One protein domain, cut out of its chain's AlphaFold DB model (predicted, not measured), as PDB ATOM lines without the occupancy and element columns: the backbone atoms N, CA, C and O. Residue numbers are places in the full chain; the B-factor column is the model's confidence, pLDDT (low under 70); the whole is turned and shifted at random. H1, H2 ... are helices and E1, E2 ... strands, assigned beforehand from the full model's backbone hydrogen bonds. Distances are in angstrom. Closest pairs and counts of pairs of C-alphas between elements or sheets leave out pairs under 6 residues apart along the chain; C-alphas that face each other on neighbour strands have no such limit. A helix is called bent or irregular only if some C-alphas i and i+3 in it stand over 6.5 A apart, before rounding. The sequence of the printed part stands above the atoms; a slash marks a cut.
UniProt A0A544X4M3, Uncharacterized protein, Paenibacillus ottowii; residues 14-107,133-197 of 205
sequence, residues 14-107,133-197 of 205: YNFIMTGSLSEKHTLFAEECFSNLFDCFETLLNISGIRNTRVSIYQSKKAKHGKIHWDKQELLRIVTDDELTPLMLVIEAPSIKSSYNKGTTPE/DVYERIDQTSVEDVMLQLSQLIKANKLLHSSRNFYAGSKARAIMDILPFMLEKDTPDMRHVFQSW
ATOM      1  N   TYR A  14      13.670  50.584 -20.043       90.81
ATOM      2  CA  TYR A  14      12.420  49.830 -20.075       90.81
ATOM      3  C   TYR A  14      12.714  48.374 -19.705       90.81
ATOM      4  O   TYR A  14      13.542  47.714 -20.329       90.81
ATOM      5  N   ASN A  15      12.089  47.900 -18.633       89.25
ATOM      6  CA  ASN A  15      12.342  46.611 -18.002       89.25
ATOM      7  C   ASN A  15      11.123  45.719 -18.199       89.25
ATOM      8  O   ASN A  15      10.015  46.122 -17.853       89.25
ATOM      9  N   PHE A  16      11.354  44.495 -18.648       90.50
ATOM     10  CA  PHE A  16      10.379  43.423 -18.759       90.50
ATOM     11  C   PHE A  16      10.781  42.319 -17.791       90.50
ATOM     12  O   PHE A  16      11.871  41.758 -17.907       90.50
ATOM     13  N   ILE A  17       9.928  42.040 -16.811       88.25
ATOM     14  CA  ILE A  17      10.155  40.999 -15.810       88.25
ATOM     15  C   ILE A  17       9.174  39.873 -16.080       88.25
ATOM     16  O   ILE A  17       7.966  40.091 -16.108       88.25
ATOM     17  N   MET A  18       9.700  38.671 -16.265       89.38
ATOM     18  CA  MET A  18       8.913  37.472 -16.495       89.38
ATOM     19  C   MET A  18       9.267  36.434 -15.446       89.38
ATOM     20  O   MET A  18      10.443  36.187 -15.186       89.38
ATOM     21  N   THR A  19       8.260  35.805 -14.855       86.75
ATOM     22  CA  THR A  19       8.464  34.660 -13.964       86.75
ATOM     23  C   THR A  19       7.544  33.538 -14.383       86.75
ATOM     24  O   THR A  19       6.416  33.791 -14.802       86.75
ATOM     25  N   GLY A  20       8.028  32.311 -14.279       86.00
ATOM     26  CA  GLY A  20       7.290  31.129 -14.693       86.00
ATOM     27  C   GLY A  20       7.737  29.892 -13.939       86.00
ATOM     28  O   GLY A  20       8.628  29.938 -13.083       86.00
ATOM     29  N   SER A  21       7.106  28.773 -14.275       83.69
ATOM     30  CA  SER A  21       7.490  27.473 -13.746       83.69
ATOM     31  C   SER A  21       7.619  26.452 -14.867       83.69
ATOM     32  O   SER A  21       6.701  26.242 -15.663       83.69
ATOM     33  N   LEU A  22       8.779  25.813 -14.915       80.44
ATOM     34  CA  LEU A  22       9.071  24.717 -15.816       80.44
ATOM     35  C   LEU A  22       9.132  23.408 -15.025       80.44
ATOM     36  O   LEU A  22       9.363  23.400 -13.822       80.44
ATOM     37  N   SER A  23       8.896  22.278 -15.686       74.81
ATOM     38  CA  SER A  23       9.013  20.967 -15.034       74.81
ATOM     39  C   SER A  23      10.477  20.596 -14.788       74.81
ATOM     40  O   SER A  23      11.327  20.983 -15.584       74.81
ATOM     41  N   GLU A  24      10.744  19.715 -13.820       62.69
ATOM     42  CA  GLU A  24      12.097  19.242 -13.457       62.69
ATOM     43  C   GLU A  24      12.933  18.728 -14.647       62.69
ATOM     44  O   GLU A  24      14.155  18.829 -14.638       62.69
ATOM     45  N   LYS A  25      12.283  18.206 -15.698       65.00
ATOM     46  CA  LYS A  25      12.936  17.697 -16.921       65.00
ATOM     47  C   LYS A  25      13.194  18.753 -18.008       65.00
ATOM     48  O   LYS A  25      13.852  18.450 -18.993       65.00
ATOM     49  N   HIS A  26      12.662  19.963 -17.858       69.94
ATOM     50  CA  HIS A  26      12.708  21.028 -18.863       69.94
ATOM     51  C   HIS A  26      13.170  22.331 -18.213       69.94
ATOM     52  O   HIS A  26      12.381  23.244 -18.029       69.94
ATOM     53  N   THR A  27      14.437  22.424 -17.818       78.62
ATOM     54  CA  THR A  27      14.979  23.671 -17.255       78.62
ATOM     55  C   THR A  27      15.253  24.703 -18.358       78.62
ATOM     56  O   THR A  27      15.343  24.351 -19.534       78.62
ATOM     57  N   LEU A  28      15.476  25.972 -17.986       84.19
ATOM     58  CA  LEU A  28      15.895  27.029 -18.926       84.19
ATOM     59  C   LEU A  28      17.181  26.712 -19.709       84.19
ATOM     60  O   LEU A  28      17.455  27.345 -20.726       84.19
ATOM     61  N   PHE A  29      17.988  25.776 -19.207       84.62
ATOM     62  CA  PHE A  29      19.285  25.406 -19.772       84.62
ATOM     63  C   PHE A  29      19.263  24.024 -20.437       84.62
ATOM     64  O   PHE A  29      20.302  23.550 -20.885       84.62
ATOM     65  N   ALA A  30      18.089  23.392 -20.547       84.94
ATOM     66  CA  ALA A  30      17.905  22.252 -21.436       84.94
ATOM     67  C   ALA A  30      18.089  22.699 -22.897       84.94
ATOM     68  O   ALA A  30      17.627  23.780 -23.266       84.94
ATOM     69  N   GLU A  31      18.723  21.864 -23.724       87.25
ATOM     70  CA  GLU A  31      19.158  22.209 -25.090       87.25
ATOM     71  C   GLU A  31      18.053  22.850 -25.944       87.25
ATOM     72  O   GLU A  31      18.253  23.919 -26.522       87.25
ATOM     73  N   GLU A  32      16.871  22.233 -25.980       88.25
ATOM     74  CA  GLU A  32      15.719  22.720 -26.746       88.25
ATOM     75  C   GLU A  32      15.222  24.080 -26.228       88.25
ATOM     76  O   GLU A  32      15.025  25.018 -27.002       88.25
ATOM     77  N   CYS A  33      15.064  24.215 -24.907       88.06
ATOM     78  CA  CYS A  33      14.583  25.449 -24.287       88.06
ATOM     79  C   CYS A  33      15.583  26.591 -24.503       88.06
ATOM     80  O   CYS A  33      15.203  27.673 -24.953       88.06
ATOM     81  N   PHE A  34      16.869  26.335 -24.255       89.88
ATOM     82  CA  PHE A  34      17.914  27.331 -24.422       89.88
ATOM     83  C   PHE A  34      18.106  27.733 -25.885       89.88
ATOM     84  O   PHE A  34      18.308  28.911 -26.157       89.88
ATOM     85  N   SER A  35      18.000  26.792 -26.829       92.25
ATOM     86  CA  SER A  35      18.086  27.100 -28.262       92.25
ATOM     87  C   SER A  35      17.005  28.089 -28.691       92.25
ATOM     88  O   SER A  35      17.321  29.078 -29.347       92.25
ATOM     89  N   ASN A  36      15.760  27.873 -28.257       93.50
ATOM     90  CA  ASN A  36      14.653  28.781 -28.558       93.50
ATOM     91  C   ASN A  36      14.826  30.145 -27.870       93.50
ATOM     92  O   ASN A  36      14.601  31.187 -28.482       93.50
ATOM     93  N   LEU A  37      15.275  30.157 -26.608       93.19
ATOM     94  CA  LEU A  37      15.582  31.399 -25.891       93.19
ATOM     95  C   LEU A  37      16.694  32.193 -26.585       93.19
ATOM     96  O   LEU A  37      16.582  33.410 -26.723       93.19
ATOM     97  N   PHE A  38      17.748  31.512 -27.039       93.69
ATOM     98  CA  PHE A  38      18.846  32.121 -27.778       93.69
ATOM     99  C   PHE A  38      18.339  32.806 -29.048       93.69
ATOM    100  O   PHE A  38      18.676  33.966 -29.264       93.69
ATOM    101  N   ASP A  39      17.494  32.139 -29.837       94.69
ATOM    102  CA  ASP A  39      16.964  32.690 -31.092       94.69
ATOM    103  C   ASP A  39      16.079  33.932 -30.845       94.69
ATOM    104  O   ASP A  39      16.168  34.932 -31.568       94.69
ATOM    105  N   CYS A  40      15.289  33.938 -29.765       94.38
ATOM    106  CA  CYS A  40      14.540  35.126 -29.341       94.38
ATOM    107  C   CYS A  40      15.469  36.273 -28.905       94.38
ATOM    108  O   CYS A  40      15.251  37.429 -29.277       94.38
ATOM    109  N   PHE A  41      16.525  35.983 -28.137       94.00
ATOM    110  CA  PHE A  41      17.502  36.997 -27.735       94.00
ATOM    111  C   PHE A  41      18.301  37.532 -28.924       94.00
ATOM    112  O   PHE A  41      18.540  38.734 -29.003       94.00
ATOM    113  N   GLU A  42      18.679  36.676 -29.868       93.69
ATOM    114  CA  GLU A  42      19.349  37.076 -31.101       93.69
ATOM    115  C   GLU A  42      18.454  37.994 -31.938       93.69
ATOM    116  O   GLU A  42      18.912  39.040 -32.398       93.69
ATOM    117  N   THR A  43      17.160  37.681 -32.041       94.25
ATOM    118  CA  THR A  43      16.171  38.563 -32.672       94.25
ATOM    119  C   THR A  43      16.151  39.941 -32.003       94.25
ATOM    120  O   THR A  43      16.302  40.951 -32.692       94.25
ATOM    121  N   LEU A  44      16.066  39.999 -30.666       93.25
ATOM    122  CA  LEU A  44      16.085  41.259 -29.911       93.25
ATOM    123  C   LEU A  44      17.367  42.074 -30.146       93.25
ATOM    124  O   LEU A  44      17.320  43.291 -30.344       93.25
ATOM    125  N   LEU A  45      18.524  41.414 -30.106       92.25
ATOM    126  CA  LEU A  45      19.822  42.057 -30.308       92.25
ATOM    127  C   LEU A  45      19.952  42.601 -31.736       92.25
ATOM    128  O   LEU A  45      20.423  43.727 -31.917       92.25
ATOM    129  N   ASN A  46      19.466  41.852 -32.730       92.38
ATOM    130  CA  ASN A  46      19.477  42.244 -34.136       92.38
ATOM    131  C   ASN A  46      18.587  43.460 -34.405       92.38
ATOM    132  O   ASN A  46      19.072  44.429 -34.993       92.38
ATOM    133  N   ILE A  47      17.333  43.467 -33.929       91.12
ATOM    134  CA  ILE A  47      16.447  44.634 -34.101       91.12
ATOM    135  C   ILE A  47      16.996  45.869 -33.375       91.12
ATOM    136  O   ILE A  47      16.859  46.987 -33.860       91.12
ATOM    137  N   SER A  48      17.706  45.669 -32.258       86.69
ATOM    138  CA  SER A  48      18.370  46.739 -31.500       86.69
ATOM    139  C   SER A  48      19.634  47.285 -32.177       86.69
ATOM    140  O   SER A  48      20.135  48.345 -31.784       86.69
ATOM    141  N   GLY A  49      20.156  46.591 -33.197       87.69
ATOM    142  CA  GLY A  49      21.409  46.921 -33.880       87.69
ATOM    143  C   GLY A  49      22.669  46.567 -33.080       87.69
ATOM    144  O   GLY A  49      23.750  47.085 -33.372       87.69
ATOM    145  N   ILE A  50      22.554  45.703 -32.067       86.56
ATOM    146  CA  ILE A  50      23.650  45.353 -31.165       86.56
ATOM    147  C   ILE A  50      24.457  44.189 -31.736       86.56
ATOM    148  O   ILE A  50      23.924  43.120 -32.003       86.56
ATOM    149  N   ARG A  51      25.775  44.376 -31.872       73.62
ATOM    150  CA  ARG A  51      26.682  43.353 -32.435       73.62
ATOM    151  C   ARG A  51      27.674  42.763 -31.437       73.62
ATOM    152  O   ARG A  51      28.146  41.650 -31.619       73.62
ATOM    153  N   ASN A  52      28.022  43.515 -30.393       79.94
ATOM    154  CA  ASN A  52      29.053  43.123 -29.432       79.94
ATOM    155  C   ASN A  52      28.420  42.735 -28.099       79.94
ATOM    156  O   ASN A  52      28.351  43.541 -27.165       79.94
ATOM    157  N   THR A  53      27.995  41.482 -28.022       85.50
ATOM    158  CA  THR A  53      27.290  40.928 -26.870       85.50
ATOM    159  C   THR A  53      28.216  40.033 -26.057       85.50
ATOM    160  O   THR A  53      28.994  39.248 -26.602       85.50
ATOM    161  N   ARG A  54      28.165  40.173 -24.730       85.06
ATOM    162  CA  ARG A  54      28.906  39.311 -23.806       85.06
ATOM    163  C   ARG A  54      27.966  38.586 -22.874       85.06
ATOM    164  O   ARG A  54      27.008  39.180 -22.383       85.06
ATOM    165  N   VAL A  55      28.331  37.352 -22.552       88.00
ATOM    166  CA  VAL A  55      27.601  36.517 -21.602       88.00
ATOM    167  C   VAL A  55      28.472  36.217 -20.390       88.00
ATOM    168  O   VAL A  55      29.676  35.968 -20.498       88.00
ATOM    169  N   SER A  56      27.869  36.281 -19.209       85.81
ATOM    170  CA  SER A  56      28.419  35.754 -17.963       85.81
ATOM    171  C   SER A  56      27.507  34.642 -17.457       85.81
ATOM    172  O   SER A  56      26.315  34.868 -17.266       85.81
ATOM    173  N   ILE A  57      28.080  33.470 -17.197       84.81
ATOM    174  CA  ILE A  57      27.355  32.302 -16.687       84.81
ATOM    175  C   ILE A  57      27.757  32.070 -15.229       84.81
ATOM    176  O   ILE A  57      28.939  32.140 -14.877       84.81
ATOM    177  N   TYR A  58      26.764  31.834 -14.374       79.75
ATOM    178  CA  TYR A  58      26.918  31.617 -12.941       79.75
ATOM    179  C   TYR A  58      26.400  30.232 -12.556       79.75
ATOM    180  O   TYR A  58      25.222  29.921 -12.733       79.75
ATOM    181  N   GLN A  59      27.289  29.430 -11.980       77.56
ATOM    182  CA  GLN A  59      27.011  28.066 -11.527       77.56
ATOM    183  C   GLN A  59      26.892  28.010  -9.995       77.56
ATOM    184  O   GLN A  59      27.400  28.887  -9.287       77.56
ATOM    185  N   SER A  60      26.240  26.963  -9.476       65.94
ATOM    186  CA  SER A  60      25.947  26.755  -8.043       65.94
ATOM    187  C   SER A  60      27.173  26.825  -7.127       65.94
ATOM    188  O   SER A  60      27.079  27.257  -5.978       65.94
ATOM    189  N   LYS A  61      28.361  26.505  -7.652       56.56
ATOM    190  CA  LYS A  61      29.636  26.536  -6.924       56.56
ATOM    191  C   LYS A  61      30.509  27.741  -7.285       56.56
ATOM    192  O   LYS A  61      31.679  27.564  -7.583       56.56
ATOM    193  N   LYS A  62      29.979  28.973  -7.277       50.88
ATOM    194  CA  LYS A  62      30.727  30.256  -7.441       50.88
ATOM    195  C   LYS A  62      31.632  30.393  -8.686       50.88
ATOM    196  O   LYS A  62      32.205  31.465  -8.887       50.88
ATOM    197  N   ALA A  63      31.750  29.373  -9.530       53.62
ATOM    198  CA  ALA A  63      32.531  29.394 -10.747       53.62
ATOM    199  C   ALA A  63      31.794  30.279 -11.750       53.62
ATOM    200  O   ALA A  63      30.713  29.957 -12.244       53.62
ATOM    201  N   LYS A  64      32.354  31.464 -11.984       59.97
ATOM    202  CA  LYS A  64      31.970  32.291 -13.118       59.97
ATOM    203  C   LYS A  64      32.626  31.663 -14.342       59.97
ATOM    204  O   LYS A  64      33.852  31.690 -14.433       59.97
ATOM    205  N   HIS A  65      31.832  31.145 -15.272       61.31
ATOM    206  CA  HIS A  65      32.351  30.749 -16.578       61.31
ATOM    207  C   HIS A  65      32.667  32.049 -17.326       61.31
ATOM    208  O   HIS A  65      31.752  32.755 -17.737       61.31
ATOM    209  N   GLY A  66      33.953  32.424 -17.327       63.47
ATOM    210  CA  GLY A  66      34.516  33.765 -17.534       63.47
ATOM    211  C   GLY A  66      33.632  34.807 -18.233       63.47
ATOM    212  O   GLY A  66      32.665  35.302 -17.662       63.47
ATOM    213  N   LYS A  67      34.047  35.288 -19.402       67.56
ATOM    214  CA  LYS A  67      33.247  36.173 -20.261       67.56
ATOM    215  C   LYS A  67      33.223  35.509 -21.622       67.56
ATOM    216  O   LYS A  67      34.268  35.462 -22.265       67.56
ATOM    217  N   ILE A  68      32.066  34.997 -22.001       81.81
ATOM    218  CA  ILE A  68      31.885  34.199 -23.212       81.81
ATOM    219  C   ILE A  68      31.323  35.116 -24.297       81.81
ATOM    220  O   ILE A  68      30.584  36.067 -23.990       81.81
ATOM    221  N   HIS A  69      31.738  34.897 -25.542       83.44
ATOM    222  CA  HIS A  69      31.146  35.614 -26.665       83.44
ATOM    223  C   HIS A  69      29.711  35.132 -26.889       83.44
ATOM    224  O   HIS A  69      29.319  34.052 -26.460       83.44
ATOM    225  N   TRP A  70      28.892  35.974 -27.509       88.69
ATOM    226  CA  TRP A  70      27.563  35.560 -27.937       88.69
ATOM    227  C   TRP A  70      27.687  34.631 -29.147       88.69
ATOM    228  O   TRP A  70      27.716  35.096 -30.281       88.69
ATOM    229  N   ASP A  71      27.831  33.335 -28.879       90.25
ATOM    230  CA  ASP A  71      27.924  32.269 -29.874       90.25
ATOM    231  C   ASP A  71      27.039  31.092 -29.447       90.25
ATOM    232  O   ASP A  71      27.144  30.599 -28.321       90.25
ATOM    233  N   LYS A  72      26.140  30.657 -30.337       90.62
ATOM    234  CA  LYS A  72      25.129  29.642 -30.013       90.62
ATOM    235  C   LYS A  72      25.766  28.304 -29.646       90.62
ATOM    236  O   LYS A  72      25.341  27.680 -28.680       90.62
ATOM    237  N   GLN A  73      26.779  27.867 -30.397       90.06
ATOM    238  CA  GLN A  73      27.401  26.556 -30.211       90.06
ATOM    239  C   GLN A  73      28.232  26.513 -28.928       90.06
ATOM    240  O   GLN A  73      28.138  25.552 -28.163       90.06
ATOM    241  N   GLU A  74      29.014  27.563 -28.668       88.38
ATOM    242  CA  GLU A  74      29.800  27.694 -27.441       88.38
ATOM    243  C   GLU A  74      28.888  27.750 -26.211       88.38
ATOM    244  O   GLU A  74      29.114  27.024 -25.242       88.38
ATOM    245  N   LEU A  75      27.825  28.563 -26.251       88.62
ATOM    246  CA  LEU A  75      26.903  28.691 -25.126       88.62
ATOM    247  C   LEU A  75      26.108  27.411 -24.883       88.62
ATOM    248  O   LEU A  75      26.034  26.998 -23.729       88.62
ATOM    249  N   LEU A  76      25.571  26.766 -25.928       88.50
ATOM    250  CA  LEU A  76      24.869  25.486 -25.793       88.50
ATOM    251  C   LEU A  76      25.754  24.460 -25.093       88.50
ATOM    252  O   LEU A  76      25.362  23.931 -24.061       88.50
ATOM    253  N   ARG A  77      26.992  24.285 -25.574       85.50
ATOM    254  CA  ARG A  77      27.955  23.356 -24.973       85.50
ATOM    255  C   ARG A  77      28.180  23.612 -23.480       85.50
ATOM    256  O   ARG A  77      28.394  22.661 -22.740       85.50
ATOM    257  N   ILE A  78      28.181  24.873 -23.047       83.50
ATOM    258  CA  ILE A  78      28.439  25.236 -21.647       83.50
ATOM    259  C   ILE A  78      27.194  25.056 -20.774       83.50
ATOM    260  O   ILE A  78      27.315  24.653 -19.619       83.50
ATOM    261  N   VAL A  79      26.004  25.398 -21.278       80.06
ATOM    262  CA  VAL A  79      24.777  25.359 -20.467       80.06
ATOM    263  C   VAL A  79      24.174  23.958 -20.359       80.06
ATOM    264  O   VAL A  79      23.497  23.691 -19.369       80.06
ATOM    265  N   THR A  80      24.451  23.075 -21.324       76.06
ATOM    266  CA  THR A  80      23.986  21.678 -21.335       76.06
ATOM    267  C   THR A  80      25.003  20.691 -20.750       76.06
ATOM    268  O   THR A  80      24.801  19.486 -20.849       76.06
ATOM    269  N   ASP A  81      26.115  21.166 -20.185       75.88
ATOM    270  CA  ASP A  81      27.076  20.311 -19.485       75.88
ATOM    271  C   ASP A  81      26.495  19.886 -18.120       75.88
ATOM    272  O   ASP A  81      26.315  20.714 -17.218       75.88
ATOM    273  N   ASP A  82      26.173  18.595 -17.984       61.69
ATOM    274  CA  ASP A  82      25.482  18.005 -16.827       61.69
ATOM    275  C   ASP A  82      26.248  18.167 -15.502       61.69
ATOM    276  O   ASP A  82      25.640  18.190 -14.431       61.69
ATOM    277  N   GLU A  83      27.574  18.336 -15.533       62.66
ATOM    278  CA  GLU A  83      28.351  18.577 -14.308       62.66
ATOM    279  C   GLU A  83      28.193  20.013 -13.775       62.66
ATOM    280  O   GLU A  83      28.605  20.333 -12.651       62.66
ATOM    281  N   LEU A  84      27.615  20.901 -14.585       63.12
ATOM    282  CA  LEU A  84      27.804  22.341 -14.492       63.12
ATOM    283  C   LEU A  84      26.535  23.150 -14.798       63.12
ATOM    284  O   LEU A  84      26.648  24.346 -15.100       63.12
ATOM    285  N   THR A  85      25.346  22.542 -14.663       70.56
ATOM    286  CA  THR A  85      24.054  23.192 -14.944       70.56
ATOM    287  C   THR A  85      24.017  24.611 -14.359       70.56
ATOM    288  O   THR A  85      24.167  24.793 -13.138       70.56
ATOM    289  N   PRO A  86      23.851  25.649 -15.198       77.44
ATOM    290  CA  PRO A  86      23.853  27.017 -14.716       77.44
ATOM    291  C   PRO A  86      22.682  27.286 -13.771       77.44
ATOM    292  O   PRO A  86      21.572  26.794 -13.958       77.44
ATOM    293  N   LEU A  87      22.915  28.143 -12.779       79.81
ATOM    294  CA  LEU A  87      21.820  28.767 -12.033       79.81
ATOM    295  C   LEU A  87      21.336  30.020 -12.751       79.81
ATOM    296  O   LEU A  87      20.159  30.361 -12.702       79.81
ATOM    297  N   MET A  88      22.254  30.733 -13.402       83.94
ATOM    298  CA  MET A  88      21.955  32.039 -13.962       83.94
ATOM    299  C   MET A  88      22.867  32.399 -15.120       83.94
ATOM    300  O   MET A  88      24.067  32.122 -15.109       83.94
ATOM    301  N   LEU A  89      22.288  33.105 -16.080       88.25
ATOM    302  CA  LEU A  89      22.954  33.654 -17.242       88.25
ATOM    303  C   LEU A  89      22.663  35.153 -17.317       88.25
ATOM    304  O   LEU A  89      21.537  35.594 -17.104       88.25
ATOM    305  N   VAL A  90      23.700  35.941 -17.584       88.50
ATOM    306  CA  VAL A  90      23.605  37.397 -17.723       88.50
ATOM    307  C   VAL A  90      24.196  37.811 -19.062       88.50
ATOM    308  O   VAL A  90      25.366  37.537 -19.328       88.50
ATOM    309  N   ILE A  91      23.403  38.501 -19.874       90.00
ATOM    310  CA  ILE A  91      23.799  39.078 -21.157       90.00
ATOM    311  C   ILE A  91      23.969  40.583 -20.963       90.00
ATOM    312  O   ILE A  91      23.059  41.266 -20.501       90.00
ATOM    313  N   GLU A  92      25.141  41.104 -21.312       87.75
ATOM    314  CA  GLU A  92      25.451  42.532 -21.246       87.75
ATOM    315  C   GLU A  92      25.908  43.020 -22.621       87.75
ATOM    316  O   GLU A  92      26.972  42.617 -23.113       87.75
ATOM    317  N   ALA A  93      25.135  43.914 -23.231       89.62
ATOM    318  CA  ALA A  93      25.384  44.358 -24.591       89.62
ATOM    319  C   ALA A  93      25.270  45.894 -24.691       89.62
ATOM    320  O   ALA A  93      24.166  46.421 -24.611       89.62
ATOM    321  N   PRO A  94      26.387  46.648 -24.802       86.12
ATOM    322  CA  PRO A  94      27.760  46.217 -24.527       86.12
ATOM    323  C   PRO A  94      27.987  45.951 -23.025       86.12
ATOM    324  O   PRO A  94      27.180  46.324 -22.176       86.12
ATOM    325  N   SER A  95      29.120  45.328 -22.669       83.31
ATOM    326  CA  SER A  95      29.407  44.991 -21.261       83.31
ATOM    327  C   SER A  95      29.395  46.201 -20.328       83.31
ATOM    328  O   SER A  95      29.929  47.249 -20.699       83.31
ATOM    329  N   ILE A  96      28.949  46.016 -19.079       81.69
ATOM    330  CA  ILE A  96      28.791  47.091 -18.076       81.69
ATOM    331  C   ILE A  96      30.060  47.943 -17.939       81.69
ATOM    332  O   ILE A  96      30.009  49.171 -17.946       81.69
ATOM    333  N   LYS A  97      31.234  47.295 -17.877       82.44
ATOM    334  CA  LYS A  97      32.532  47.988 -17.793       82.44
ATOM    335  C   LYS A  97      32.773  48.905 -18.997       82.44
ATOM    336  O   LYS A  97      33.274  50.011 -18.835       82.44
ATOM    337  N   SER A  98      32.457  48.429 -20.201       83.94
ATOM    338  CA  SER A  98      32.633  49.219 -21.422       83.94
ATOM    339  C   SER A  98      31.661  50.390 -21.470       83.94
ATOM    340  O   SER A  98      32.055  51.466 -21.906       83.94
ATOM    341  N   SER A  99      30.419  50.186 -21.032       84.62
ATOM    342  CA  SER A  99      29.411  51.242 -20.971       84.62
ATOM    343  C   SER A  99      29.833  52.344 -20.002       84.62
ATOM    344  O   SER A  99      29.870  53.510 -20.387       84.62
ATOM    345  N   TYR A 100      30.284  51.990 -18.793       82.06
ATOM    346  CA  TYR A 100      30.720  52.996 -17.819       82.06
ATOM    347  C   TYR A 100      31.982  53.733 -18.207       82.06
ATOM    348  O   TYR A 100      32.057  54.934 -17.977       82.06
ATOM    349  N   ASN A 101      32.930  53.079 -18.871       84.12
ATOM    350  CA  ASN A 101      34.079  53.791 -19.426       84.12
ATOM    351  C   ASN A 101      33.675  54.865 -20.455       84.12
ATOM    352  O   ASN A 101      34.454  55.777 -20.707       84.12
ATOM    353  N   LYS A 102      32.476  54.759 -21.044       84.25
ATOM    354  CA  LYS A 102      31.893  55.733 -21.976       84.25
ATOM    355  C   LYS A 102      30.843  56.644 -21.322       84.25
ATOM    356  O   LYS A 102      30.155  57.364 -22.033       84.25
ATOM    357  N   GLY A 103      30.678  56.594 -19.997       82.94
ATOM    358  CA  GLY A 103      29.680  57.398 -19.285       82.94
ATOM    359  C   GLY A 103      28.222  57.010 -19.567       82.94
ATOM    360  O   GLY A 103      27.342  57.846 -19.389       82.94
ATOM    361  N   THR A 104      27.957  55.766 -19.989       85.56
ATOM    362  CA  THR A 104      26.609  55.246 -20.300       85.56
ATOM    363  C   THR A 104      26.330  53.896 -19.610       85.56
ATOM    364  O   THR A 104      27.175  53.355 -18.895       85.56
ATOM    365  N   THR A 105      25.138  53.334 -19.807       87.81
ATOM    366  CA  THR A 105      24.710  52.002 -19.336       87.81
ATOM    367  C   THR A 105      24.697  50.995 -20.498       87.81
ATOM    368  O   THR A 105      24.835  51.414 -21.646       87.81
ATOM    369  N   PRO A 106      24.624  49.666 -20.276       88.75
ATOM    370  CA  PRO A 106      24.359  48.717 -21.364       88.75
ATOM    371  C   PRO A 106      23.130  49.125 -22.185       88.75
ATOM    372  O   PRO A 106      22.216  49.745 -21.651       88.75
ATOM    373  N   GLU A 107      23.130  48.805 -23.473       92.31
ATOM    374  CA  GLU A 107      21.992  49.042 -24.370       92.31
ATOM    375  C   GLU A 107      20.891  48.030 -24.095       92.31
ATOM    376  O   GLU A 107      19.735  48.401 -23.920       92.31
ATOM    377  N   ASP A 133      16.898  55.168 -25.197       91.25
ATOM    378  CA  ASP A 133      17.254  55.577 -26.567       91.25
ATOM    379  C   ASP A 133      17.269  54.417 -27.571       91.25
ATOM    380  O   ASP A 133      17.109  54.624 -28.770       91.25
ATOM    381  N   VAL A 134      17.501  53.193 -27.094       92.38
ATOM    382  CA  VAL A 134      17.461  51.986 -27.924       92.38
ATOM    383  C   VAL A 134      16.017  51.560 -28.127       92.38
ATOM    384  O   VAL A 134      15.622  51.334 -29.266       92.38
ATOM    385  N   TYR A 135      15.235  51.510 -27.047       92.38
ATOM    386  CA  TYR A 135      13.818  51.155 -27.085       92.38
ATOM    387  C   TYR A 135      13.004  52.112 -27.968       92.38
ATOM    388  O   TYR A 135      12.193  51.669 -28.764       92.38
ATOM    389  N   GLU A 136      13.266  53.416 -27.885       91.00
ATOM    390  CA  GLU A 136      12.581  54.438 -28.691       91.00
ATOM    391  C   GLU A 136      13.000  54.428 -30.170       91.00
ATOM    392  O   GLU A 136      12.304  54.986 -31.016       91.00
ATOM    393  N   ARG A 137      14.143  53.812 -30.500       91.50
ATOM    394  CA  ARG A 137      14.630  53.679 -31.881       91.50
ATOM    395  C   ARG A 137      14.078  52.438 -32.582       91.50
ATOM    396  O   ARG A 137      14.015  52.425 -33.810       91.50
ATOM    397  N   ILE A 138      13.765  51.390 -31.828       91.19
ATOM    398  CA  ILE A 138      13.238  50.132 -32.363       91.19
ATOM    399  C   ILE A 138      11.715  50.156 -32.418       91.19
ATOM    400  O   ILE A 138      11.056  50.889 -31.687       91.19
ATOM    401  N   ASP A 139      11.155  49.339 -33.304       88.50
ATOM    402  CA  ASP A 139       9.711  49.172 -33.403       88.50
ATOM    403  C   ASP A 139       9.162  48.486 -32.140       88.50
ATOM    404  O   ASP A 139       9.572  47.376 -31.792       88.50
ATOM    405  N   GLN A 140       8.241  49.160 -31.448       87.62
ATOM    406  CA  GLN A 140       7.689  48.685 -30.180       87.62
ATOM    407  C   GLN A 140       6.951  47.350 -30.343       87.62
ATOM    408  O   GLN A 140       7.110  46.469 -29.499       87.62
ATOM    409  N   THR A 141       6.204  47.170 -31.434       88.88
ATOM    410  CA  THR A 141       5.482  45.919 -31.709       88.88
ATOM    411  C   THR A 141       6.446  44.745 -31.829       88.88
ATOM    412  O   THR A 141       6.238  43.711 -31.204       88.88
ATOM    413  N   SER A 142       7.569  44.935 -32.521       89.94
ATOM    414  CA  SER A 142       8.625  43.924 -32.628       89.94
ATOM    415  C   SER A 142       9.208  43.537 -31.263       89.94
ATOM    416  O   SER A 142       9.518  42.369 -31.030       89.94
ATOM    417  N   VAL A 143       9.358  44.491 -30.336       91.31
ATOM    418  CA  VAL A 143       9.817  44.190 -28.968       91.31
ATOM    419  C   VAL A 143       8.762  43.409 -28.198       91.31
ATOM    420  O   VAL A 143       9.093  42.410 -27.561       91.31
ATOM    421  N   GLU A 144       7.506  43.844 -28.254       89.19
ATOM    422  CA  GLU A 144       6.386  43.190 -27.574       89.19
ATOM    423  C   GLU A 144       6.194  41.747 -28.059       89.19
ATOM    424  O   GLU A 144       6.026  40.851 -27.229       89.19
ATOM    425  N   ASP A 145       6.326  41.500 -29.364       91.12
ATOM    426  CA  ASP A 145       6.273  40.162 -29.955       91.12
ATOM    427  C   ASP A 145       7.391  39.259 -29.419       91.12
ATOM    428  O   ASP A 145       7.145  38.109 -29.046       91.12
ATOM    429  N   VAL A 146       8.620  39.782 -29.305       93.88
ATOM    430  CA  VAL A 146       9.734  39.036 -28.702       93.88
ATOM    431  C   VAL A 146       9.474  38.760 -27.218       93.88
ATOM    432  O   VAL A 146       9.686  37.635 -26.767       93.88
ATOM    433  N   MET A 147       8.982  39.738 -26.447       94.12
ATOM    434  CA  MET A 147       8.652  39.523 -25.029       94.12
ATOM    435  C   MET A 147       7.542  38.484 -24.858       94.12
ATOM    436  O   MET A 147       7.604  37.664 -23.940       94.12
ATOM    437  N   LEU A 148       6.552  38.471 -25.752       90.94
ATOM    438  CA  LEU A 148       5.482  37.483 -25.746       90.94
ATOM    439  C   LEU A 148       6.027  36.077 -26.029       90.94
ATOM    440  O   LEU A 148       5.710  35.153 -25.279       90.94
ATOM    441  N   GLN A 149       6.891  35.914 -27.033       92.31
ATOM    442  CA  GLN A 149       7.552  34.635 -27.320       92.31
ATOM    443  C   GLN A 149       8.389  34.152 -26.129       92.31
ATOM    444  O   GLN A 149       8.235  33.014 -25.685       92.31
ATOM    445  N   LEU A 150       9.208  35.030 -25.539       93.19
ATOM    446  CA  LEU A 150       9.997  34.716 -24.342       93.19
ATOM    447  C   LEU A 150       9.109  34.274 -23.171       93.19
ATOM    448  O   LEU A 150       9.417  33.288 -22.499       93.19
ATOM    449  N   SER A 151       7.981  34.956 -22.955       90.88
ATOM    450  CA  SER A 151       7.032  34.603 -21.897       90.88
ATOM    451  C   SER A 151       6.420  33.213 -22.104       90.88
ATOM    452  O   SER A 151       6.261  32.458 -21.145       90.88
ATOM    453  N   GLN A 152       6.134  32.830 -23.351       90.50
ATOM    454  CA  GLN A 152       5.593  31.512 -23.683       90.50
ATOM    455  C   GLN A 152       6.640  30.418 -23.454       90.50
ATOM    456  O   GLN A 152       6.322  29.383 -22.864       90.50
ATOM    457  N   LEU A 153       7.894  30.666 -23.850       90.19
ATOM    458  CA  LEU A 153       9.002  29.720 -23.693       90.19
ATOM    459  C   LEU A 153       9.267  29.360 -22.230       90.19
ATOM    460  O   LEU A 153       9.509  28.194 -21.924       90.19
ATOM    461  N   ILE A 154       9.177  30.333 -21.319       87.69
ATOM    462  CA  ILE A 154       9.389  30.084 -19.886       87.69
ATOM    463  C   ILE A 154       8.102  29.726 -19.127       87.69
ATOM    464  O   ILE A 154       8.123  29.625 -17.900       87.69
ATOM    465  N   LYS A 155       6.976  29.552 -19.840       87.69
ATOM    466  CA  LYS A 155       5.634  29.353 -19.261       87.69
ATOM    467  C   LYS A 155       5.329  30.399 -18.186       87.69
ATOM    468  O   LYS A 155       4.976  30.072 -17.050       87.69
ATOM    469  N   ALA A 156       5.545  31.662 -18.539       84.62
ATOM    470  CA  ALA A 156       5.413  32.767 -17.615       84.62
ATOM    471  C   ALA A 156       3.974  32.871 -17.097       84.62
ATOM    472  O   ALA A 156       3.025  32.934 -17.876       84.62
ATOM    473  N   ASN A 157       3.824  32.930 -15.776       82.56
ATOM    474  CA  ASN A 157       2.567  33.289 -15.119       82.56
ATOM    475  C   ASN A 157       2.499  34.793 -14.802       82.56
ATOM    476  O   ASN A 157       1.436  35.313 -14.468       82.56
ATOM    477  N   LYS A 158       3.631  35.499 -14.927       80.62
ATOM    478  CA  LYS A 158       3.731  36.956 -14.801       80.62
ATOM    479  C   LYS A 158       4.591  37.525 -15.920       80.62
ATOM    480  O   LYS A 158       5.682  37.019 -16.176       80.62
ATOM    481  N   LEU A 159       4.118  38.617 -16.512       85.00
ATOM    482  CA  LEU A 159       4.853  39.485 -17.428       85.00
ATOM    483  C   LEU A 159       4.599  40.931 -16.988       85.00
ATOM    484  O   LEU A 159       3.481  41.429 -17.094       85.00
ATOM    485  N   LEU A 160       5.620  41.586 -16.449       83.88
ATOM    486  CA  LEU A 160       5.548  42.939 -15.899       83.88
ATOM    487  C   LEU A 160       6.422  43.878 -16.720       83.88
ATOM    488  O   LEU A 160       7.486  43.475 -17.187       83.88
ATOM    489  N   HIS A 161       6.009  45.139 -16.833       84.06
ATOM    490  CA  HIS A 161       6.767  46.162 -17.539       84.06
ATOM    491  C   HIS A 161       6.963  47.410 -16.667       84.06
ATOM    492  O   HIS A 161       6.040  47.876 -16.003       84.06
ATOM    493  N   SER A 162       8.176  47.962 -16.636       81.94
ATOM    494  CA  SER A 162       8.466  49.191 -15.888       81.94
ATOM    495  C   SER A 162       9.628  49.982 -16.475       81.94
ATOM    496  O   SER A 162      10.630  49.418 -16.906       81.94
ATOM    497  N   SER A 163       9.542  51.309 -16.428       83.06
ATOM    498  CA  SER A 163      10.670  52.188 -16.738       83.06
ATOM    499  C   SER A 163      11.379  52.616 -15.455       83.06
ATOM    500  O   SER A 163      10.729  53.112 -14.532       83.06
ATOM    501  N   ARG A 164      12.703  52.480 -15.381       80.38
ATOM    502  CA  ARG A 164      13.497  52.980 -14.243       80.38
ATOM    503  C   ARG A 164      14.964  53.145 -14.600       80.38
ATOM    504  O   ARG A 164      15.449  52.585 -15.579       80.38
ATOM    505  N   ASN A 165      15.683  53.870 -13.755       81.12
ATOM    506  CA  ASN A 165      17.120  54.028 -13.902       81.12
ATOM    507  C   ASN A 165      17.845  52.691 -13.704       81.12
ATOM    508  O   ASN A 165      17.606  51.967 -12.740       81.12
ATOM    509  N   PHE A 166      18.765  52.386 -14.608       79.06
ATOM    510  CA  PHE A 166      19.657  51.249 -14.543       79.06
ATOM    511  C   PHE A 166      20.700  51.477 -13.457       79.06
ATOM    512  O   PHE A 166      21.405  52.491 -13.428       79.06
ATOM    513  N   TYR A 167      20.819  50.499 -12.568       67.69
ATOM    514  CA  TYR A 167      21.721  50.567 -11.432       67.69
ATOM    515  C   TYR A 167      23.034  49.857 -11.740       67.69
ATOM    516  O   TYR A 167      23.085  48.657 -12.019       67.69
ATOM    517  N   ALA A 168      24.124  50.613 -11.631       52.25
ATOM    518  CA  ALA A 168      25.472  50.092 -11.732       52.25
ATOM    519  C   ALA A 168      25.787  49.087 -10.635       52.25
ATOM    520  O   ALA A 168      25.727  49.402  -9.453       52.25
ATOM    521  N   GLY A 169      26.230  47.896 -11.039       53.06
ATOM    522  CA  GLY A 169      27.040  47.062 -10.163       53.06
ATOM    523  C   GLY A 169      26.299  46.103  -9.243       53.06
ATOM    524  O   GLY A 169      26.913  45.646  -8.285       53.06
ATOM    525  N   SER A 170      25.068  45.675  -9.529       54.19
ATOM    526  CA  SER A 170      24.646  44.426  -8.899       54.19
ATOM    527  C   SER A 170      23.697  43.592  -9.747       54.19
ATOM    528  O   SER A 170      22.498  43.824  -9.823       54.19
ATOM    529  N   LYS A 171      24.250  42.490 -10.261       63.88
ATOM    530  CA  LYS A 171      23.511  41.238 -10.444       63.88
ATOM    531  C   LYS A 171      22.523  41.009  -9.286       63.88
ATOM    532  O   LYS A 171      21.405  40.596  -9.522       63.88
ATOM    533  N   ALA A 172      22.918  41.343  -8.050       63.81
ATOM    534  CA  ALA A 172      22.038  41.296  -6.884       63.81
ATOM    535  C   ALA A 172      20.774  42.162  -7.030       63.81
ATOM    536  O   ALA A 172      19.713  41.690  -6.662       63.81
ATOM    537  N   ARG A 173      20.833  43.375  -7.600       66.62
ATOM    538  CA  ARG A 173      19.636  44.192  -7.843       66.62
ATOM    539  C   ARG A 173      18.728  43.553  -8.882       66.62
ATOM    540  O   ARG A 173      17.562  43.373  -8.584       66.62
ATOM    541  N   ALA A 174      19.281  43.123 -10.017       66.94
ATOM    542  CA  ALA A 174      18.510  42.418 -11.041       66.94
ATOM    543  C   ALA A 174      17.864  41.127 -10.496       66.94
ATOM    544  O   ALA A 174      16.715  40.836 -10.809       66.94
ATOM    545  N   ILE A 175      18.557  40.396  -9.612       67.88
ATOM    546  CA  ILE A 175      17.979  39.272  -8.856       67.88
ATOM    547  C   ILE A 175      16.839  39.755  -7.955       67.88
ATOM    548  O   ILE A 175      15.770  39.165  -7.976       67.88
ATOM    549  N   MET A 176      17.037  40.825  -7.183       69.25
ATOM    550  CA  MET A 176      16.008  41.396  -6.302       69.25
ATOM    551  C   MET A 176      14.780  41.915  -7.058       69.25
ATOM    552  O   MET A 176      13.741  42.105  -6.438       69.25
ATOM    553  N   ASP A 177      14.885  42.141  -8.366       67.31
ATOM    554  CA  ASP A 177      13.756  42.554  -9.195       67.31
ATOM    555  C   ASP A 177      12.912  41.370  -9.659       67.31
ATOM    556  O   ASP A 177      11.706  41.515  -9.805       67.31
ATOM    557  N   ILE A 178      13.518  40.197  -9.860       65.44
ATOM    558  CA  ILE A 178      12.790  38.979 -10.245       65.44
ATOM    559  C   ILE A 178      12.351  38.157  -9.024       65.44
ATOM    560  O   ILE A 178      11.298  37.525  -9.045       65.44
ATOM    561  N   LEU A 179      13.134  38.182  -7.941       68.50
ATOM    562  CA  LEU A 179      12.991  37.285  -6.796       68.50
ATOM    563  C   LEU A 179      11.639  37.407  -6.072       68.50
ATOM    564  O   LEU A 179      11.053  36.362  -5.797       68.50
ATOM    565  N   PRO A 180      11.098  38.609  -5.786       68.38
ATOM    566  CA  PRO A 180       9.796  38.730  -5.130       68.38
ATOM    567  C   PRO A 180       8.694  38.031  -5.931       68.38
ATOM    568  O   PRO A 180       7.911  37.262  -5.384       68.38
ATOM    569  N   PHE A 181       8.706  38.208  -7.252       67.25
ATOM    570  CA  PHE A 181       7.687  37.650  -8.135       67.25
ATOM    571  C   PHE A 181       7.820  36.139  -8.321       67.25
ATOM    572  O   PHE A 181       6.797  35.473  -8.468       67.25
ATOM    573  N   MET A 182       9.046  35.609  -8.261       67.06
ATOM    574  CA  MET A 182       9.317  34.169  -8.294       67.06
ATOM    575  C   MET A 182       8.883  33.438  -7.013       67.06
ATOM    576  O   MET A 182       8.678  32.225  -7.053       67.06
ATOM    577  N   LEU A 183       8.798  34.144  -5.878       65.25
ATOM    578  CA  LEU A 183       8.479  33.573  -4.561       65.25
ATOM    579  C   LEU A 183       7.017  33.781  -4.136       65.25
ATOM    580  O   LEU A 183       6.527  33.080  -3.248       65.25
ATOM    581  N   GLU A 184       6.311  34.729  -4.750       65.25
ATOM    582  CA  GLU A 184       4.882  34.952  -4.526       65.25
ATOM    583  C   GLU A 184       4.047  33.757  -5.017       65.25
ATOM    584  O   GLU A 184       3.998  33.472  -6.213       65.25
ATOM    585  N   LYS A 185       3.360  33.081  -4.086       53.88
ATOM    586  CA  LYS A 185       2.474  31.937  -4.373       53.88
ATOM    587  C   LYS A 185       1.075  32.335  -4.866       53.88
ATOM    588  O   LYS A 185       0.456  31.545  -5.567       53.88
ATOM    589  N   ASP A 186       0.613  33.546  -4.540       47.44
ATOM    590  CA  ASP A 186      -0.794  33.958  -4.671       47.44
ATOM    591  C   ASP A 186      -0.957  35.284  -5.430       47.44
ATOM    592  O   ASP A 186      -1.450  36.278  -4.897       47.44
ATOM    593  N   THR A 187      -0.537  35.329  -6.689       43.47
ATOM    594  CA  THR A 187      -0.861  36.460  -7.573       43.47
ATOM    595  C   THR A 187      -1.766  35.945  -8.685       43.47
ATOM    596  O   THR A 187      -1.443  34.911  -9.275       43.47
ATOM    597  N   PRO A 188      -2.913  36.598  -8.957       40.84
ATOM    598  CA  PRO A 188      -3.837  36.141  -9.986       40.84
ATOM    599  C   PRO A 188      -3.120  36.030 -11.333       40.84
ATOM    600  O   PRO A 188      -2.245  36.835 -11.642       40.84
ATOM    601  N   ASP A 189      -3.505  35.014 -12.103       41.22
ATOM    602  CA  ASP A 189      -2.990  34.676 -13.433       41.22
ATOM    603  C   ASP A 189      -3.117  35.912 -14.354       41.22
ATOM    604  O   ASP A 189      -4.180  36.185 -14.916       41.22
ATOM    605  N   MET A 190      -2.067  36.736 -14.455       43.72
ATOM    606  CA  MET A 190      -2.110  37.994 -15.208       43.72
ATOM    607  C   MET A 190      -1.761  37.723 -16.665       43.72
ATOM    608  O   MET A 190      -0.690  38.074 -17.159       43.72
ATOM    609  N   ARG A 191      -2.682  37.061 -17.366       36.44
ATOM    610  CA  ARG A 191      -2.563  36.859 -18.809       36.44
ATOM    611  C   ARG A 191      -2.772  38.200 -19.517       36.44
ATOM    612  O   ARG A 191      -3.860  38.762 -19.491       36.44
ATOM    613  N   HIS A 192      -1.707  38.675 -20.161       41.88
ATOM    614  CA  HIS A 192      -1.690  39.762 -21.151       41.88
ATOM    615  C   HIS A 192      -2.011  41.179 -20.663       41.88
ATOM    616  O   HIS A 192      -2.651  41.946 -21.380       41.88
ATOM    617  N   VAL A 193      -1.512  41.584 -19.497       39.19
ATOM    618  CA  VAL A 193      -1.496  43.011 -19.150       39.19
ATOM    619  C   VAL A 193      -0.057  43.431 -18.893       39.19
ATOM    620  O   VAL A 193       0.524  43.036 -17.887       39.19
ATOM    621  N   PHE A 194       0.506  44.254 -19.785       44.88
ATOM    622  CA  PHE A 194       1.709  45.044 -19.514       44.88
ATOM    623  C   PHE A 194       1.376  46.054 -18.406       44.88
ATOM    624  O   PHE A 194       1.160  47.237 -18.658       44.88
ATOM    625  N   GLN A 195       1.237  45.584 -17.166       42.34
ATOM    626  CA  GLN A 195       1.018  46.473 -16.038       42.34
ATOM    627  C   GLN A 195       2.290  47.284 -15.835       42.34
ATOM    628  O   GLN A 195       3.365  46.722 -15.617       42.34
ATOM    629  N   SER A 196       2.153  48.606 -15.910       40.41
ATOM    630  CA  SER A 196       3.175  49.549 -15.479       40.41
ATOM    631  C   SER A 196       3.418  49.347 -13.984       40.41
ATOM    632  O   SER A 196       2.574  49.713 -13.166       40.41
ATOM    633  N   TRP A 197       4.552  48.756 -13.619       43.16
ATOM    634  CA  TRP A 197       4.957  48.663 -12.220       43.16
ATOM    635  C   TRP A 197       5.786  49.887 -11.834       43.16
ATOM    636  O   TRP A 197       6.825  50.170 -12.434       43.16
TER     637      TRP A 197
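Overview. This is residues 14 to 107 and 133 to 197 of the 205 residues of an uncharacterized protein of Paenibacillus ottowii (UniProt A0A544X4M3). Two small sheets, E3 E2 E4 and the ribbon E1 E5, make a broken layer with a gap between E4 and E1; helices H2, H1 and H4 stand in a row over one face, and H5 covers the opposite face of the ribbon. H3 sits beyond the end of E4, and residues 184 to 197 fold back round the free edge of E5. The printed part has 159 residues, with five named helices and five named strands in the order E1 H1 E2 E3 H2 E4 H3 H4 E5 H5, of mixed class. Both sheets are antiparallel, and the whole is compact, with a radius of gyration of the C-alphas of 15.7 A and spans of 41 by 37 by 26 A.

Arrangement. E1, residues 14 to 21, is antiparallel to E5, residues 156 to 165, with N 15 and O 162 within hydrogen-bond range at 2.7 A. The closest C-alphas of E1 and H4, residues 140 to 153, are Met 18 and Ser 151, 6.4 A; those of E1 and H5, residues 171 to 183, are Thr 19 and Met 182, 5.8 A. H1, residues 31 to 47, touches H4 at a shallow tilt of 8 degrees, opposite ways, closest at C-alphas Cys 40 and Val 146, 6.2 A. With residues 31 to 38 alone it touches H2, residues 72 to 79, at a steep tilt of 47 degrees, closest at C-alphas Glu 31 and Leu 76, 6.6 A. E2, residues 54 to 59, forms a hairpin with E3, residues 64 to 69, N 55 to O 68 being 3.0 A, and is antiparallel to E4, residues 86 to 93, N 56 to O 90 being 2.8 A. H2 is on this sheet, over E3 and E2, at a height of 9.0 A. E3, H2 and E4 form a split strand-helix-strand unit, two strands running the same way with E2 between them, and its crossover is right-handed. E4 and E1 are apart. H3, residues 96 to 101, touches no helix. Every O i to N i+4 pair is within hydrogen-bond range in H1, H2, H3 and H4, and 7 of 9 are in H5, which is only just irregular, C-alphas 177 and 180 being 6.8 A apart.

Along the chain. E1 begins at C-alpha 14 (12.420, 49.830, -20.075) and is 23.8 A long. H1 measures 24.3 A, E4 20.0 A, H4 20.1 A and E5 24.6 A. H5, 17.9 A, ends at C-alpha 183 (8.479, 33.573, -4.561).

Size, cuts and confidence. Residues 108 to 132 are not printed, and C-alphas 107 and 133 are 8.4 A apart. No link printed whole is long. Residues 195 to 196 pair with 160 to 161 of E5, parallel. Mean pLDDT of the printed part is 78.5; it is under 70 at residues 24 to 26, 60 to 67, 82 to 84 and 167 to 197.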